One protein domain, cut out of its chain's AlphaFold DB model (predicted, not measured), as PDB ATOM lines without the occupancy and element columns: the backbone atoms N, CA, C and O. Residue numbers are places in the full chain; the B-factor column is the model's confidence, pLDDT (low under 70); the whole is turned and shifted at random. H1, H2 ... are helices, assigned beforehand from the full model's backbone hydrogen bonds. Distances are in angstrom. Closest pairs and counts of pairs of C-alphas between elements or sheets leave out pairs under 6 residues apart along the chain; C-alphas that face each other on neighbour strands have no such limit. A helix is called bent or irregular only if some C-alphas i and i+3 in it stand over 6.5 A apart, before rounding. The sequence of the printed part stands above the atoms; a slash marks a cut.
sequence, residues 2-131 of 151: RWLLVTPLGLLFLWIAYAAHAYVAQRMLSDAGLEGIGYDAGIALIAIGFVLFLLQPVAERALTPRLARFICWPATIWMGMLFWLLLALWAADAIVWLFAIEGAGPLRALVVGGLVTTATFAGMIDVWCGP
ATOM      1  N   ARG A   2     126.939 293.360 160.847       88.62
ATOM      2  CA  ARG A   2     126.264 293.281 162.172       88.62
ATOM      3  C   ARG A   2     127.186 292.893 163.347       88.62
ATOM      4  O   ARG A   2     127.133 293.524 164.393       88.62
ATOM      5  N   TRP A   3     128.078 291.922 163.152       91.19
ATOM      6  CA  TRP A   3     129.026 291.473 164.185       91.19
ATOM      7  C   TRP A   3     130.081 292.515 164.580       91.19
ATOM      8  O   TRP A   3     130.503 292.532 165.729       91.19
ATOM      9  N   LEU A   4     130.455 293.428 163.674       91.75
ATOM     10  CA  LEU A   4     131.434 294.480 163.971       91.75
ATOM     11  C   LEU A   4     130.895 295.525 164.958       91.75
ATOM     12  O   LEU A   4     131.690 296.171 165.623       91.75
ATOM     13  N   LEU A   5     129.569 295.679 165.072       92.31
ATOM     14  CA  LEU A   5     128.935 296.582 166.040       92.31
ATOM     15  C   LEU A   5     128.556 295.867 167.341       92.31
ATOM     16  O   LEU A   5     128.721 296.421 168.423       92.31
ATOM     17  N   VAL A   6     128.074 294.624 167.254       94.38
ATOM     18  CA  VAL A   6     127.611 293.869 168.430       94.38
ATOM     19  C   VAL A   6     128.761 293.534 169.378       94.38
ATOM     20  O   VAL A   6     128.614 293.694 170.585       94.38
ATOM     21  N   THR A   7     129.912 293.104 168.851       95.56
ATOM     22  CA  THR A   7     131.067 292.724 169.676       95.56
ATOM     23  C   THR A   7     131.595 293.875 170.542       95.56
ATOM     24  O   THR A   7     131.669 293.685 171.756       95.56
ATOM     25  N   PRO A   8     131.930 295.069 170.006       96.50
ATOM     26  CA  PRO A   8     132.433 296.156 170.843       96.50
ATOM     27  C   PRO A   8     131.388 296.658 171.845       96.50
ATOM     28  O   PRO A   8     131.747 296.953 172.979       96.50
ATOM     29  N   LEU A   9     130.100 296.699 171.476       95.94
ATOM     30  CA  LEU A   9     129.031 297.070 172.409       95.94
ATOM     31  C   LEU A   9     128.882 296.055 173.548       95.94
ATOM     32  O   LEU A   9     128.735 296.449 174.701       95.94
ATOM     33  N   GLY A  10     128.964 294.759 173.243       95.69
ATOM     34  CA  GLY A  10     128.940 293.701 174.251       95.69
ATOM     35  C   GLY A  10     130.132 293.786 175.203       95.69
ATOM     36  O   GLY A  10     129.955 293.694 176.414       95.69
ATOM     37  N   LEU A  11     131.337 294.032 174.678       97.25
ATOM     38  CA  LEU A  11     132.535 294.234 175.497       97.25
ATOM     39  C   LEU A  11     132.431 295.484 176.371       97.25
ATOM     40  O   LEU A  11     132.766 295.423 177.550       97.25
ATOM     41  N   LEU A  12     131.927 296.594 175.824       97.38
ATOM     42  CA  LEU A  12     131.692 297.821 176.582       97.38
ATOM     43  C   LEU A  12     130.701 297.581 177.723       97.38
ATOM     44  O   LEU A  12     130.964 297.966 178.857       97.38
ATOM     45  N   PHE A  13     129.585 296.912 177.440       96.75
ATOM     46  CA  PHE A  13     128.595 296.560 178.451       96.75
ATOM     47  C   PHE A  13     129.190 295.685 179.559       96.75
ATOM     48  O   PHE A  13     129.012 295.991 180.736       96.75
ATOM     49  N   LEU A  14     129.939 294.635 179.199       97.38
ATOM     50  CA  LEU A  14     130.611 293.768 180.171       97.38
ATOM     51  C   LEU A  14     131.637 294.537 181.006       97.38
ATOM     52  O   LEU A  14     131.728 294.313 182.210       97.38
ATOM     53  N   TRP A  15     132.374 295.459 180.388       98.25
ATOM     54  CA  TRP A  15     133.340 296.300 181.084       98.25
ATOM     55  C   TRP A  15     132.661 297.247 182.077       98.25
ATOM     56  O   TRP A  15     133.077 297.304 183.231       98.25
ATOM     57  N   ILE A  16     131.584 297.932 181.672       97.94
ATOM     58  CA  ILE A  16     130.803 298.809 182.560       97.94
ATOM     59  C   ILE A  16     130.214 297.998 183.716       97.94
ATOM     60  O   ILE A  16     130.321 298.405 184.872       97.94
ATOM     61  N   ALA A  17     129.622 296.839 183.420       97.50
ATOM     62  CA  ALA A  17     129.050 295.971 184.438       97.50
ATOM     63  C   ALA A  17     130.124 295.511 185.432       97.50
ATOM     64  O   ALA A  17     129.932 295.643 186.637       97.50
ATOM     65  N   TYR A  18     131.277 295.047 184.946       98.25
ATOM     66  CA  TYR A  18     132.405 294.682 185.799       98.25
ATOM     67  C   TYR A  18     132.880 295.863 186.656       98.25
ATOM     68  O   TYR A  18     132.998 295.719 187.869       98.25
ATOM     69  N   ALA A  19     133.090 297.038 186.054       98.31
ATOM     70  CA  ALA A  19     133.555 298.234 186.750       98.31
ATOM     71  C   ALA A  19     132.592 298.669 187.865       98.31
ATOM     72  O   ALA A  19     133.038 298.999 188.958       98.31
ATOM     73  N   ALA A  20     131.280 298.607 187.625       98.31
ATOM     74  CA  ALA A  20     130.268 298.898 188.637       98.31
ATOM     75  C   ALA A  20     130.355 297.946 189.845       98.31
ATOM     76  O   ALA A  20     130.347 298.398 190.990       98.31
ATOM     77  N   HIS A  21     130.489 296.638 189.607       98.44
ATOM     78  CA  HIS A  21     130.595 295.646 190.684       98.44
ATOM     79  C   HIS A  21     131.930 295.755 191.425       98.44
ATOM     80  O   HIS A  21     131.958 295.689 192.652       98.44
ATOM     81  N   ALA A  22     133.024 295.973 190.693       98.50
ATOM     82  CA  ALA A  22     134.345 296.194 191.265       98.50
ATOM     83  C   ALA A  22     134.378 297.463 192.130       98.50
ATOM     84  O   ALA A  22     134.929 297.436 193.226       98.50
ATOM     85  N   TYR A  23     133.733 298.547 191.687       98.50
ATOM     86  CA  TYR A  23     133.609 299.778 192.465       98.50
ATOM     87  C   TYR A  23     132.830 299.553 193.767       98.50
ATOM     88  O   TYR A  23     133.281 299.978 194.829       98.50
ATOM     89  N   VAL A  24     131.704 298.834 193.719       98.50
ATOM     90  CA  VAL A  24     130.951 298.478 194.933       98.50
ATOM     91  C   VAL A  24     131.788 297.601 195.865       98.50
ATOM     92  O   VAL A  24     131.846 297.895 197.055       98.50
ATOM     93  N   ALA A  25     132.484 296.585 195.347       98.56
ATOM     94  CA  ALA A  25     133.370 295.735 196.146       98.56
ATOM     95  C   ALA A  25     134.476 296.552 196.828       98.56
ATOM     96  O   ALA A  25     134.677 296.434 198.036       98.56
ATOM     97  N   GLN A  26     135.137 297.438 196.082       98.38
ATOM     98  CA  GLN A  26     136.166 298.320 196.620       98.38
ATOM     99  C   GLN A  26     135.607 299.201 197.744       98.38
ATOM    100  O   GLN A  26     136.170 299.242 198.832       98.38
ATOM    101  N   ARG A  27     134.479 299.883 197.513       98.06
ATOM    102  CA  ARG A  27     133.936 300.867 198.462       98.06
ATOM    103  C   ARG A  27     133.286 300.243 199.693       98.06
ATOM    104  O   ARG A  27     133.360 300.838 200.766       98.06
ATOM    105  N   MET A  28     132.625 299.097 199.532       98.25
ATOM    106  CA  MET A  28     131.864 298.433 200.595       98.25
ATOM    107  C   MET A  28     132.687 297.418 201.382       98.25
ATOM    108  O   MET A  28     132.342 297.146 202.527       98.25
ATOM    109  N   LEU A  29     133.731 296.838 200.781       98.25
ATOM    110  CA  LEU A  29     134.529 295.789 201.414       98.25
ATOM    111  C   LEU A  29     135.934 296.289 201.742       98.25
ATOM    112  O   LEU A  29     136.288 296.375 202.915       98.25
ATOM    113  N   SER A  30     136.710 296.674 200.725       98.00
ATOM    114  CA  SER A  30     138.111 297.073 200.910       98.00
ATOM    115  C   SER A  30     138.239 298.369 201.714       98.00
ATOM    116  O   SER A  30     138.884 298.387 202.757       98.00
ATOM    117  N   ASP A  31     137.569 299.442 201.288       96.94
ATOM    118  CA  ASP A  31     137.605 300.744 201.969       96.94
ATOM    119  C   ASP A  31     136.902 300.710 203.337       96.94
ATOM    120  O   ASP A  31     137.143 301.568 204.185       96.94
ATOM    121  N   ALA A  32     136.019 299.733 203.554       96.69
ATOM    122  CA  ALA A  32     135.387 299.502 204.848       96.69
ATOM    123  C   ALA A  32     136.330 298.822 205.855       96.69
ATOM    124  O   ALA A  32     135.984 298.724 207.030       96.69
ATOM    125  N   GLY A  33     137.502 298.354 205.405       96.94
ATOM    126  CA  GLY A  33     138.448 297.605 206.227       96.94
ATOM    127  C   GLY A  33     137.945 296.208 206.592       96.94
ATOM    128  O   GLY A  33     138.307 295.690 207.645       96.94
ATOM    129  N   LEU A  34     137.067 295.612 205.774       97.06
ATOM    130  CA  LEU A  34     136.639 294.232 205.989       97.06
ATOM    131  C   LEU A  34     137.765 293.271 205.613       97.06
ATOM    132  O   LEU A  34     138.374 293.389 204.552       97.06
ATOM    133  N   GLU A  35     137.977 292.273 206.464       97.69
ATOM    134  CA  GLU A  35     138.993 291.238 206.285       97.69
ATOM    135  C   GLU A  35     138.408 289.840 206.548       97.69
ATOM    136  O   GLU A  35     137.325 289.681 207.128       97.69
ATOM    137  N   GLY A  36     139.131 288.808 206.106       97.00
ATOM    138  CA  GLY A  36     138.778 287.405 206.320       97.00
ATOM    139  C   GLY A  36     137.391 287.037 205.783       97.00
ATOM    140  O   GLY A  36     136.998 287.435 204.689       97.00
ATOM    141  N   ILE A  37     136.626 286.294 206.588       97.44
ATOM    142  CA  ILE A  37     135.342 285.702 206.175       97.44
ATOM    143  C   ILE A  37     134.327 286.766 205.730       97.44
ATOM    144  O   ILE A  37     133.558 286.524 204.802       97.44
ATOM    145  N   GLY A  38     134.313 287.942 206.369       96.06
ATOM    146  CA  GLY A  38     133.385 289.018 206.008       96.06
ATOM    147  C   GLY A  38     133.659 289.575 204.611       96.06
ATOM    148  O   GLY A  38     132.728 289.785 203.832       96.06
ATOM    149  N   TYR A  39     134.938 289.749 204.276       97.69
ATOM    150  CA  TYR A  39     135.370 290.172 202.948       97.69
ATOM    151  C   TYR A  39     135.031 289.115 201.888       97.69
ATOM    152  O   TYR A  39     134.386 289.427 200.884       97.69
ATOM    153  N   ASP A  40     135.384 287.854 202.149       98.12
ATOM    154  CA  ASP A  40     135.160 286.744 201.217       98.12
ATOM    155  C   ASP A  40     133.668 286.523 200.932       98.12
ATOM    156  O   ASP A  40     133.264 286.362 199.778       98.12
ATOM    157  N   ALA A  41     132.825 286.579 201.969       98.12
ATOM    158  CA  ALA A  41     131.375 286.483 201.823       98.12
ATOM    159  C   ALA A  41     130.801 287.650 201.001       98.12
ATOM    160  O   ALA A  41     129.934 287.435 200.151       98.12
ATOM    161  N   GLY A  42     131.302 288.872 201.209       97.69
ATOM    162  CA  GLY A  42     130.906 290.046 200.431       97.69
ATOM    163  C   GLY A  42     131.261 289.918 198.948       97.69
ATOM    164  O   GLY A  42     130.418 290.173 198.083       97.69
ATOM    165  N   ILE A  43     132.481 289.462 198.643       98.50
ATOM    166  CA  ILE A  43     132.921 289.201 197.266       98.50
ATOM    167  C   ILE A  43     132.065 288.111 196.623       98.50
ATOM    168  O   ILE A  43     131.611 288.286 195.490       98.50
ATOM    169  N   ALA A  44     131.801 287.014 197.338       98.44
ATOM    170  CA  ALA A  44     130.957 285.934 196.838       98.44
ATOM    171  C   ALA A  44     129.541 286.429 196.508       98.44
ATOM    172  O   ALA A  44     129.020 286.113 195.439       98.44
ATOM    173  N   LEU A  45     128.939 287.251 197.374       98.00
ATOM    174  CA  LEU A  45     127.616 287.831 197.139       98.00
ATOM    175  C   LEU A  45     127.593 288.719 195.884       98.00
ATOM    176  O   LEU A  45     126.716 288.554 195.036       98.00
ATOM    177  N   ILE A  46     128.577 289.615 195.733       98.38
ATOM    178  CA  ILE A  46     128.712 290.489 194.555       98.38
ATOM    179  C   ILE A  46     128.914 289.666 193.278       98.38
ATOM    180  O   ILE A  46     128.289 289.946 192.254       98.38
ATOM    181  N   ALA A  47     129.757 288.632 193.331       98.44
ATOM    182  CA  ALA A  47     130.017 287.750 192.201       98.44
ATOM    183  C   ALA A  47     128.769 286.950 191.797       98.44
ATOM    184  O   ALA A  47     128.465 286.851 190.609       98.44
ATOM    185  N   ILE A  48     128.012 286.424 192.766       98.56
ATOM    186  CA  ILE A  48     126.735 285.743 192.516       98.56
ATOM    187  C   ILE A  48     125.746 286.700 191.846       98.56
ATOM    188  O   ILE A  48     125.156 286.341 190.829       98.56
ATOM    189  N   GLY A  49     125.607 287.927 192.357       98.06
ATOM    190  CA  GLY A  49     124.761 288.955 191.752       98.06
ATOM    191  C   GLY A  49     125.143 289.266 190.301       98.06
ATOM    192  O   GLY A  49     124.285 289.259 189.417       98.06
ATOM    193  N   PHE A  50     126.441 289.439 190.034       98.31
ATOM    194  CA  PHE A  50     126.973 289.647 188.684       98.31
ATOM    195  C   PHE A  50     126.655 288.477 187.743       98.31
ATOM    196  O   PHE A  50     126.180 288.679 186.625       98.31
ATOM    197  N   VAL A  51     126.881 287.241 188.193       98.50
ATOM    198  CA  VAL A  51     126.604 286.036 187.398       98.50
ATOM    199  C   VAL A  51     125.110 285.899 187.112       98.50
ATOM    200  O   VAL A  51     124.738 285.639 185.970       98.50
ATOM    201  N   LEU A  52     124.244 286.113 188.106       98.31
ATOM    202  CA  LEU A  52     122.790 286.072 187.926       98.31
ATOM    203  C   LEU A  52     122.315 287.107 186.903       98.31
ATOM    204  O   LEU A  52     121.517 286.775 186.027       98.31
ATOM    205  N   PHE A  53     122.856 288.325 186.964       97.94
ATOM    206  CA  PHE A  53     122.603 289.374 185.979       97.94
ATOM    207  C   PHE A  53     122.990 288.948 184.555       97.94
ATOM    208  O   PHE A  53     122.194 289.094 183.629       97.94
ATOM    209  N   LEU A  54     124.177 288.363 184.367       97.69
ATOM    210  CA  LEU A  54     124.610 287.885 183.048       97.69
ATOM    211  C   LEU A  54     123.787 286.691 182.544       97.69
ATOM    212  O   LEU A  54     123.588 286.541 181.336       97.69
ATOM    213  N   LEU A  55     123.307 285.841 183.453       98.06
ATOM    214  CA  LEU A  55     122.497 284.672 183.117       98.06
ATOM    215  C   LEU A  55     121.038 285.014 182.812       98.06
ATOM    216  O   LEU A  55     120.396 284.243 182.103       98.06
ATOM    217  N   GLN A  56     120.516 286.143 183.292       98.00
ATOM    218  CA  GLN A  56     119.124 286.548 183.082       98.00
ATOM    219  C   GLN A  56     118.657 286.448 181.612       98.00
ATOM    220  O   GLN A  56     117.693 285.720 181.361       98.00
ATOM    221  N   PRO A  57     119.324 287.058 180.610       96.94
ATOM    222  CA  PRO A  57     118.869 286.971 179.217       96.94
ATOM    223  C   PRO A  57     118.909 285.543 178.651       96.94
ATOM    224  O   PRO A  57     118.157 285.217 177.731       96.94
ATOM    225  N   VAL A  58     119.789 284.680 179.170       98.00
ATOM    226  CA  VAL A  58     119.839 283.261 178.789       98.00
ATOM    227  C   VAL A  58     118.675 282.512 179.435       98.00
ATOM    228  O   VAL A  58     117.990 281.751 178.756       98.00
ATOM    229  N   ALA A  59     118.408 282.768 180.717       97.94
ATOM    230  CA  ALA A  59     117.316 282.165 181.469       97.94
ATOM    231  C   ALA A  59     115.948 282.476 180.847       97.94
ATOM    232  O   ALA A  59     115.148 281.561 180.659       97.94
ATOM    233  N   GLU A  60     115.706 283.730 180.459       97.56
ATOM    234  CA  GLU A  60     114.462 284.165 179.806       97.56
ATOM    235  C   GLU A  60     114.221 283.478 178.454       97.56
ATOM    236  O   GLU A  60     113.076 283.264 178.062       97.56
ATOM    237  N   ARG A  61     115.292 283.118 177.734       97.94
ATOM    238  CA  ARG A  61     115.206 282.488 176.407       97.94
ATOM    239  C   ARG A  61     115.185 280.964 176.452       97.94
ATOM    240  O   ARG A  61     114.609 280.350 175.559       97.94
ATOM    241  N   ALA A  62     115.857 280.362 177.429       98.38
ATOM    242  CA  ALA A  62     116.126 278.925 177.447       98.38
ATOM    243  C   ALA A  62     115.282 278.142 178.462       98.38
ATOM    244  O   ALA A  62     115.141 276.928 178.316       98.38
ATOM    245  N   LEU A  63     114.744 278.791 179.499       97.81
ATOM    246  CA  LEU A  63     114.034 278.115 180.586       97.81
ATOM    247  C   LEU A  63     112.523 278.340 180.510       97.81
ATOM    248  O   LEU A  63     112.031 279.318 179.954       97.81
ATOM    249  N   THR A  64     111.762 277.437 181.131       98.06
ATOM    250  CA  THR A  64     110.325 277.656 181.333       98.06
ATOM    251  C   THR A  64     110.097 278.826 182.299       98.06
ATOM    252  O   THR A  64     110.921 279.041 183.194       98.06
ATOM    253  N   PRO A  65     108.956 279.542 182.223       97.44
ATOM    254  CA  PRO A  65     108.697 280.702 183.082       97.44
ATOM    255  C   PRO A  65     108.831 280.423 184.586       97.44
ATOM    256  O   PRO A  65     109.242 281.296 185.345       97.44
ATOM    257  N   ARG A  66     108.519 279.199 185.035       97.25
ATOM    258  CA  ARG A  66     108.675 278.797 186.443       97.25
ATOM    259  C   ARG A  66     110.142 278.710 186.865       97.25
ATOM    260  O   ARG A  66     110.469 279.153 187.957       97.25
ATOM    261  N   LEU A  67     111.006 278.160 186.010       97.50
ATOM    262  CA  LEU A  67     112.435 278.016 186.299       97.50
ATOM    263  C   LEU A  67     113.189 279.335 186.112       97.50
ATOM    264  O   LEU A  67     114.027 279.679 186.939       97.50
ATOM    265  N   ALA A  68     112.839 280.106 185.079       97.69
ATOM    266  CA  ALA A  68     113.436 281.411 184.813       97.69
ATOM    267  C   ALA A  68     113.298 282.363 186.013       97.69
ATOM    268  O   ALA A  68     114.234 283.102 186.312       97.69
ATOM    269  N   ARG A  69     112.181 282.297 186.758       96.69
ATOM    270  CA  ARG A  69     111.949 283.108 187.969       96.69
ATOM    271  C   ARG A  69     113.051 282.975 189.019       96.69
ATOM    272  O   ARG A  69     113.388 283.980 189.630       96.69
ATOM    273  N   PHE A  70     113.645 281.794 189.198       97.69
ATOM    274  CA  PHE A  70     114.709 281.594 190.191       97.69
ATOM    275  C   PHE A  70     116.013 282.323 189.845       97.69
ATOM    276  O   PHE A  70     116.804 282.589 190.740       97.69
ATOM    277  N   ILE A  71     116.229 282.664 188.572       97.94
ATOM    278  CA  ILE A  71     117.392 283.442 188.120       97.94
ATOM    279  C   ILE A  71     117.008 284.915 187.987       97.94
ATOM    280  O   ILE A  71     117.677 285.791 188.529       97.94
ATOM    281  N   CYS A  72     115.895 285.188 187.305       97.88
ATOM    282  CA  CYS A  72     115.498 286.545 186.944       97.88
ATOM    283  C   CYS A  72     115.080 287.371 188.164       97.88
ATOM    284  O   CYS A  72     115.386 288.558 188.217       97.88
ATOM    285  N   TRP A  73     114.405 286.772 189.155       96.75
ATOM    286  CA  TRP A  73     113.947 287.518 190.331       96.75
ATOM    287  C   TRP A  73     115.121 287.992 191.203       96.75
ATOM    288  O   TRP A  73     115.230 289.203 191.411       96.75
ATOM    289  N   PRO A  74     116.071 287.125 191.616       97.25
ATOM    290  CA  PRO A  74     117.270 287.581 192.315       97.25
ATOM    291  C   PRO A  74     118.139 288.532 191.485       97.25
ATOM    292  O   PRO A  74     118.637 289.512 192.032       97.25
ATOM    293  N   ALA A  75     118.289 288.295 190.173       97.94
ATOM    294  CA  ALA A  75     119.029 289.200 189.288       97.94
ATOM    295  C   ALA A  75     118.414 290.609 189.269       97.94
ATOM    296  O   ALA A  75     119.131 291.599 189.379       97.94
ATOM    297  N   THR A  76     117.084 290.707 189.198       96.50
ATOM    298  CA  THR A  76     116.369 291.993 189.189       96.50
ATOM    299  C   THR A  76     116.532 292.733 190.518       96.50
ATOM    300  O   THR A  76     116.819 293.930 190.518       96.50
ATOM    301  N   ILE A  77     116.407 292.027 191.652       96.56
ATOM    302  CA  ILE A  77     116.657 292.606 192.984       96.56
ATOM    303  C   ILE A  77     118.096 293.111 193.077       96.56
ATOM    304  O   ILE A  77     118.319 294.251 193.480       96.56
ATOM    305  N   TRP A  78     119.064 292.289 192.662       97.88
ATOM    306  CA  TRP A  78     120.473 292.663 192.651       97.88
ATOM    307  C   TRP A  78     120.722 293.913 191.804       97.88
ATOM    308  O   TRP A  78     121.401 294.823 192.262       97.88
ATOM    309  N   MET A  79     120.132 294.009 190.610       97.56
ATOM    310  CA  MET A  79     120.277 295.180 189.741       97.56
ATOM    311  C   MET A  79     119.684 296.454 190.350       97.56
ATOM    312  O   MET A  79     120.315 297.509 190.279       97.56
ATOM    313  N   GLY A  80     118.512 296.366 190.986       97.00
ATOM    314  CA  GLY A  80     117.927 297.494 191.715       97.00
ATOM    315  C   GLY A  80     118.802 297.931 192.892       97.00
ATOM    316  O   GLY A  80     119.095 299.118 193.047       97.00
ATOM    317  N   MET A  81     119.281 296.970 193.682       97.75
ATOM    318  CA  MET A  81     120.175 297.223 194.810       97.75
ATOM    319  C   MET A  81     121.508 297.831 194.358       97.75
ATOM    320  O   MET A  81     121.961 298.816 194.934       97.75
ATOM    321  N   LEU A  82     122.116 297.290 193.299       97.75
ATOM    322  CA  LEU A  82     123.360 297.782 192.714       97.75
ATOM    323  C   LEU A  82     123.207 299.227 192.233       97.75
ATOM    324  O   LEU A  82     124.070 300.052 192.512       97.75
ATOM    325  N   PHE A  83     122.107 299.549 191.552       97.50
ATOM    326  CA  PHE A  83     121.818 300.915 191.119       97.50
ATOM    327  C   PHE A  83     121.762 301.892 192.303       97.50
ATOM    328  O   PHE A  83     122.433 302.926 192.279       97.50
ATOM    329  N   TRP A  84     121.028 301.545 193.365       97.94
ATOM    330  CA  TRP A  84     120.952 302.370 194.574       97.94
ATOM    331  C   TRP A  84     122.293 302.483 195.306       97.94
ATOM    332  O   TRP A  84     122.644 303.577 195.745       97.94
ATOM    333  N   LEU A  85     123.068 301.395 195.390       98.06
ATOM    334  CA  LEU A  85     124.429 301.409 195.938       98.06
ATOM    335  C   LEU A  85     125.326 302.367 195.162       98.06
ATOM    336  O   LEU A  85     125.978 303.201 195.777       98.06
ATOM    337  N   LEU A  86     125.343 302.284 193.829       98.25
ATOM    338  CA  LEU A  86     126.149 303.172 192.993       98.25
ATOM    339  C   LEU A  86     125.779 304.634 193.229       98.25
ATOM    340  O   LEU A  86     126.667 305.441 193.486       98.25
ATOM    341  N   LEU A  87     124.487 304.970 193.204       98.19
ATOM    342  CA  LEU A  87     124.029 306.343 193.407       98.19
ATOM    343  C   LEU A  87     124.408 306.875 194.799       98.19
ATOM    344  O   LEU A  87     124.944 307.977 194.916       98.19
ATOM    345  N   ALA A  88     124.161 306.087 195.847       98.06
ATOM    346  CA  ALA A  88     124.441 306.481 197.224       98.06
ATOM    347  C   ALA A  88     125.947 306.563 197.518       98.06
ATOM    348  O   ALA A  88     126.386 307.503 198.178       98.06
ATOM    349  N   LEU A  89     126.750 305.628 197.001       98.12
ATOM    350  CA  LEU A  89     128.211 305.669 197.110       98.12
ATOM    351  C   LEU A  89     128.789 306.871 196.370       98.12
ATOM    352  O   LEU A  89     129.661 307.541 196.912       98.12
ATOM    353  N   TRP A  90     128.286 307.183 195.176       97.94
ATOM    354  CA  TRP A  90     128.772 308.320 194.400       97.94
ATOM    355  C   TRP A  90     128.437 309.652 195.080       97.94
ATOM    356  O   TRP A  90     129.292 310.531 195.180       97.94
ATOM    357  N   ALA A  91     127.229 309.774 195.639       98.12
ATOM    358  CA  ALA A  91     126.850 310.915 196.469       98.12
ATOM    359  C   ALA A  91     127.723 311.024 197.732       98.12
ATOM    360  O   ALA A  91     128.202 312.109 198.061       98.12
ATOM    361  N   ALA A  92     127.979 309.906 198.417       97.62
ATOM    362  CA  ALA A  92     128.839 309.886 199.596       97.62
ATOM    363  C   ALA A  92     130.295 310.244 199.263       97.62
ATOM    364  O   ALA A  92     130.919 310.998 200.002       97.62
ATOM    365  N   ASP A  93     130.825 309.761 198.139       97.50
ATOM    366  CA  ASP A  93     132.161 310.106 197.656       97.50
ATOM    367  C   ASP A  93     132.272 311.598 197.324       97.50
ATOM    368  O   ASP A  93     133.265 312.225 197.687       97.50
ATOM    369  N   ALA A  94     131.243 312.192 196.709       98.00
ATOM    370  CA  ALA A  94     131.193 313.631 196.458       98.00
ATOM    371  C   ALA A  94     131.206 314.445 197.764       98.00
ATOM    372  O   ALA A  94     131.914 315.447 197.851       98.00
ATOM    373  N   ILE A  95     130.479 313.999 198.795       97.88
ATOM    374  CA  ILE A  95     130.472 314.628 200.127       97.88
ATOM    375  C   ILE A  95     131.849 314.502 200.791       97.88
ATOM    376  O   ILE A  95     132.418 315.501 201.221       97.88
ATOM    377  N   VAL A  96     132.415 313.293 200.848       96.69
ATOM    378  CA  VAL A  96     133.742 313.048 201.438       96.69
ATOM    379  C   VAL A  96     134.810 313.896 200.752       96.69
ATOM    380  O   VAL A  96     135.646 314.487 201.432       96.69
ATOM    381  N   TRP A  97     134.753 313.996 199.422       96.94
ATOM    382  CA  TRP A  97     135.659 314.826 198.636       96.94
ATOM    383  C   TRP A  97     135.481 316.322 198.926       96.94
ATOM    384  O   TRP A  97     136.468 317.006 199.185       96.94
ATOM    385  N   LEU A  98     134.243 316.827 198.943       98.12
ATOM    386  CA  LEU A  98     133.944 318.246 199.163       98.12
ATOM    387  C   LEU A  98     134.377 318.740 200.551       98.12
ATOM    388  O   LEU A  98     134.800 319.884 200.696       98.12
ATOM    389  N   PHE A  99     134.270 317.878 201.562       98.00
ATOM    390  CA  PHE A  99     134.585 318.210 202.951       98.00
ATOM    391  C   PHE A  99     135.938 317.655 203.427       98.00
ATOM    392  O   PHE A  99     136.256 317.800 204.605       98.00
ATOM    393  N   ALA A 100     136.725 317.036 202.537       96.38
ATOM    394  CA  ALA A 100     138.024 316.424 202.839       96.38
ATOM    395  C   ALA A 100     137.996 315.506 204.082       96.38
ATOM    396  O   ALA A 100     138.864 315.576 204.950       96.38
ATOM    397  N   ILE A 101     136.967 314.659 204.186       95.81
ATOM    398  CA  ILE A 101     136.760 313.800 205.360       95.81
ATOM    399  C   ILE A 101     137.706 312.598 205.288       95.81
ATOM    400  O   ILE A 101     137.527 311.690 204.475       95.81
ATOM    401  N   GLU A 102     138.698 312.558 206.169       96.00
ATOM    402  CA  GLU A 102     139.624 311.429 206.271       96.00
ATOM    403  C   GLU A 102     138.980 310.230 206.985       96.00
ATOM    404  O   GLU A 102     138.142 310.381 207.874       96.00
ATOM    405  N   GLY A 103     139.353 309.008 206.589       94.44
ATOM    406  CA  GLY A 103     138.907 307.786 207.272       94.44
ATOM    407  C   GLY A 103     137.407 307.473 207.165       94.44
ATOM    408  O   GLY A 103     136.908 306.625 207.898       94.44
ATOM    409  N   ALA A 104     136.672 308.109 206.247       96.12
ATOM    410  CA  ALA A 104     135.221 307.933 206.108       96.12
ATOM    411  C   ALA A 104     134.778 306.545 205.599       96.12
ATOM    412  O   ALA A 104     133.579 306.269 205.570       96.12
ATOM    413  N   GLY A 105     135.708 305.679 205.183       96.00
ATOM    414  CA  GLY A 105     135.431 304.397 204.526       96.00
ATOM    415  C   GLY A 105     134.448 303.490 205.284       96.00
ATOM    416  O   GLY A 105     133.370 303.214 204.745       96.00
ATOM    417  N   PRO A 106     134.740 303.091 206.537       97.12
ATOM    418  CA  PRO A 106     133.852 302.228 207.322       97.12
ATOM    419  C   PRO A 106     132.479 302.854 207.589       97.12
ATOM    420  O   PRO A 106     131.451 302.195 207.429       97.12
ATOM    421  N   LEU A 107     132.440 304.145 207.945       96.62
ATOM    422  CA  LEU A 107     131.185 304.852 208.218       96.62
ATOM    423  C   LEU A 107     130.318 304.959 206.958       96.62
ATOM    424  O   LEU A 107     129.118 304.703 207.014       96.62
ATOM    425  N   ARG A 108     130.923 305.291 205.813       97.12
ATOM    426  CA  ARG A 108     130.246 305.338 204.512       97.12
ATOM    427  C   ARG A 108     129.649 303.983 204.164       97.12
ATOM    428  O   ARG A 108     128.473 303.927 203.819       97.12
ATOM    429  N   ALA A 109     130.430 302.907 204.265       96.38
ATOM    430  CA  ALA A 109     129.953 301.560 203.967       96.38
ATOM    431  C   ALA A 109     128.778 301.161 204.873       96.38
ATOM    432  O   ALA A 109     127.783 300.629 204.389       96.38
ATOM    433  N   LEU A 110     128.843 301.495 206.165       97.56
ATOM    434  CA  LEU A 110     127.764 301.228 207.114       97.56
ATOM    435  C   LEU A 110     126.491 302.028 206.794       97.56
ATOM    436  O   LEU A 110     125.409 301.450 206.733       97.56
ATOM    437  N   VAL A 111     126.607 303.339 206.558       97.75
ATOM    438  CA  VAL A 111     125.458 304.215 206.266       97.75
ATOM    439  C   VAL A 111     124.820 303.858 204.927       97.75
ATOM    440  O   VAL A 111     123.608 303.666 204.856       97.75
ATOM    441  N   VAL A 112     125.624 303.736 203.869       98.06
ATOM    442  CA  VAL A 112     125.128 303.415 202.526       98.06
ATOM    443  C   VAL A 112     124.572 301.992 202.489       98.06
ATOM    444  O   VAL A 112     123.460 301.786 202.006       98.06
ATOM    445  N   GLY A 113     125.299 301.023 203.050       97.25
ATOM    446  CA  GLY A 113     124.855 299.635 203.141       97.25
ATOM    447  C   GLY A 113     123.557 299.494 203.923       97.25
ATOM    448  O   GLY A 113     122.630 298.843 203.444       97.25
ATOM    449  N   GLY A 114     123.456 300.152 205.080       97.75
ATOM    450  CA  GLY A 114     122.237 300.201 205.882       97.75
ATOM    451  C   GLY A 114     121.062 300.798 205.111       97.75
ATOM    452  O   GLY A 114     120.029 300.147 204.984       97.75
ATOM    453  N   LEU A 115     121.233 301.986 204.521       97.94
ATOM    454  CA  LEU A 115     120.181 302.671 203.767       97.94
ATOM    455  C   LEU A 115     119.680 301.841 202.583       97.94
ATOM    456  O   LEU A 115     118.472 301.667 202.424       97.94
ATOM    457  N   VAL A 116     120.591 301.296 201.774       97.56
ATOM    458  CA  VAL A 116     120.204 300.509 200.599       97.56
ATOM    459  C   VAL A 116     119.578 299.178 201.007       97.56
ATOM    460  O   VAL A 116     118.586 298.767 200.403       97.56
ATOM    461  N   THR A 117     120.087 298.530 202.059       97.38
ATOM    462  CA  THR A 117     119.489 297.298 202.592       97.38
ATOM    463  C   THR A 117     118.071 297.573 203.084       97.38
ATOM    464  O   THR A 117     117.140 296.893 202.662       97.38
ATOM    465  N   THR A 118     117.865 298.610 203.902       97.69
ATOM    466  CA  THR A 118     116.537 298.990 204.403       97.69
ATOM    467  C   THR A 118     115.578 299.339 203.268       97.69
ATOM    468  O   THR A 118     114.455 298.840 203.262       97.69
ATOM    469  N   ALA A 119     116.011 300.133 202.286       96.50
ATOM    470  CA  ALA A 119     115.191 300.473 201.124       96.50
ATOM    471  C   ALA A 119     114.814 299.229 200.302       96.50
ATOM    472  O   ALA A 119     113.658 299.073 199.909       96.50
ATOM    473  N   THR A 120     115.762 298.311 200.096       96.19
ATOM    474  CA  THR A 120     115.523 297.044 199.388       96.19
ATOM    475  C   THR A 120     114.513 296.180 200.139       96.19
ATOM    476  O   THR A 120     113.546 295.717 199.537       96.19
ATOM    477  N   PHE A 121     114.669 296.011 201.456       96.69
ATOM    478  CA  PHE A 121     113.711 295.260 202.273       96.69
ATOM    479  C   PHE A 121     112.323 295.905 202.281       96.69
ATOM    480  O   PHE A 121     111.334 295.193 202.136       96.69
ATOM    481  N   ALA A 122     112.230 297.231 202.399       94.81
ATOM    482  CA  ALA A 122     110.955 297.943 202.341       94.81
ATOM    483  C   ALA A 122     110.250 297.732 200.991       94.81
ATOM    484  O   ALA A 122     109.067 297.402 200.965       94.81
ATOM    485  N   GLY A 123     110.987 297.832 199.880       92.88
ATOM    486  CA  GLY A 123     110.455 297.541 198.547       92.88
ATOM    487  C   GLY A 123     110.030 296.079 198.379       92.88
ATOM    488  O   GLY A 123     108.999 295.803 197.777       92.88
ATOM    489  N   MET A 124     110.777 295.127 198.949       93.50
ATOM    490  CA  MET A 124     110.383 293.712 198.943       93.50
ATOM    491  C   MET A 124     109.095 293.465 199.733       93.50
ATOM    492  O   MET A 124     108.255 292.693 199.277       93.50
ATOM    493  N   ILE A 125     108.928 294.121 200.886       93.12
ATOM    494  CA  ILE A 125     107.702 294.038 201.690       93.12
ATOM    495  C   ILE A 125     106.513 294.577 200.893       93.12
ATOM    496  O   ILE A 125     105.492 293.902 200.824       93.12
ATOM    497  N   ASP A 126     106.660 295.734 200.246       90.62
ATOM    498  CA  ASP A 126     105.604 296.327 199.416       90.62
ATOM    499  C   ASP A 126     105.180 295.384 198.275       90.62
ATOM    500  O   ASP A 126     104.000 295.083 198.100       90.62
ATOM    501  N   VAL A 127     106.155 294.786 197.581       88.25
ATOM    502  CA  VAL A 127     105.895 293.780 196.536       88.25
ATOM    503  C   VAL A 127     105.201 292.530 197.092       88.25
ATOM    504  O   VAL A 127     104.355 291.948 196.413       88.25
ATOM    505  N   TRP A 128     105.532 292.096 198.312       89.69
ATOM    506  CA  TRP A 128     104.886 290.950 198.965       89.69
ATOM    507  C   TRP A 128     103.475 291.242 199.466       89.69
ATOM    508  O   TRP A 128     102.643 290.334 199.463       89.69
ATOM    509  N   CYS A 129     103.185 292.481 199.863       91.12
ATOM    510  CA  CYS A 129     101.826 292.919 200.181       91.12
ATOM    511  C   CYS A 129     100.906 292.895 198.949       91.12
ATOM    512  O   CYS A 129      99.689 292.808 199.102       91.12
ATOM    513  N   GLY A 130     101.492 292.858 197.750       84.44
ATOM    514  CA  GLY A 130     100.791 292.714 196.483       84.44
ATOM    515  C   GLY A 130     100.259 294.047 195.952       84.44
ATOM    516  O   GLY A 130     100.204 295.040 196.677       84.44
ATOM    517  N   PRO A 131      99.881 294.098 194.665       81.06
ATOM    518  CA  PRO A 131      99.249 295.280 194.105       81.06
ATOM    519  C   PRO A 131      97.914 295.543 194.813       81.06
ATOM    520  O   PRO A 131      97.099 294.637 194.993       81.06
TER     521      PRO A 131
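What this domain is: This is residues 2 to 131 of the 151 residues of an uncharacterized protein of Deltaproteobacteria bacterium (UniProt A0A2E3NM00). Long kinked H3 crosses H1 and H2, and H4 folds back along it; residues 2 to 13 and 125 to 131 stick out as free arms. The printed part has 130 residues with four named helices, H1 to H4, and no named strand: all helix. It is only just loose, close to compact, radius of gyration of the C-alphas 17.0 A, spanning 50 by 46 by 30 A.

Where its parts are: H3, residues 65 to 98, is 48.0 A long, with a kink of 33 degrees near residue 72. H1, 2 to 30, is 40.7 A, from C-alpha 2 at (126.264, 293.281, 162.172). H2, 36 to 62, is 37.7 A, with a kink of 43 degrees near 55, and only just irregular: C-alphas 54 and 57 are 7.0 A apart. H4, 105 to 129, is 35.8 A, ending at (101.826, 292.919, 200.181).

How they stand to each other: H3 touches H2, closest C-alphas Phe 53 and Ala 75, 4.9 A, at a steep tilt of 50 degrees. H3 and H4 form a hairpin, closest C-alphas Ala 88 and Val 112, 6.2 A. H1 touches H3, closest C-alphas Val 24 and Leu 86, 7.0 A. H2 and H4 are apart. Every O i to N i+4 pair is within hydrogen-bond range in H4; H1 has 24 of 25, H2 20 of 23, H3 27 of 30.

The domain as a whole: The printed part has no cut, and no printed residue is under 70 in pLDDT.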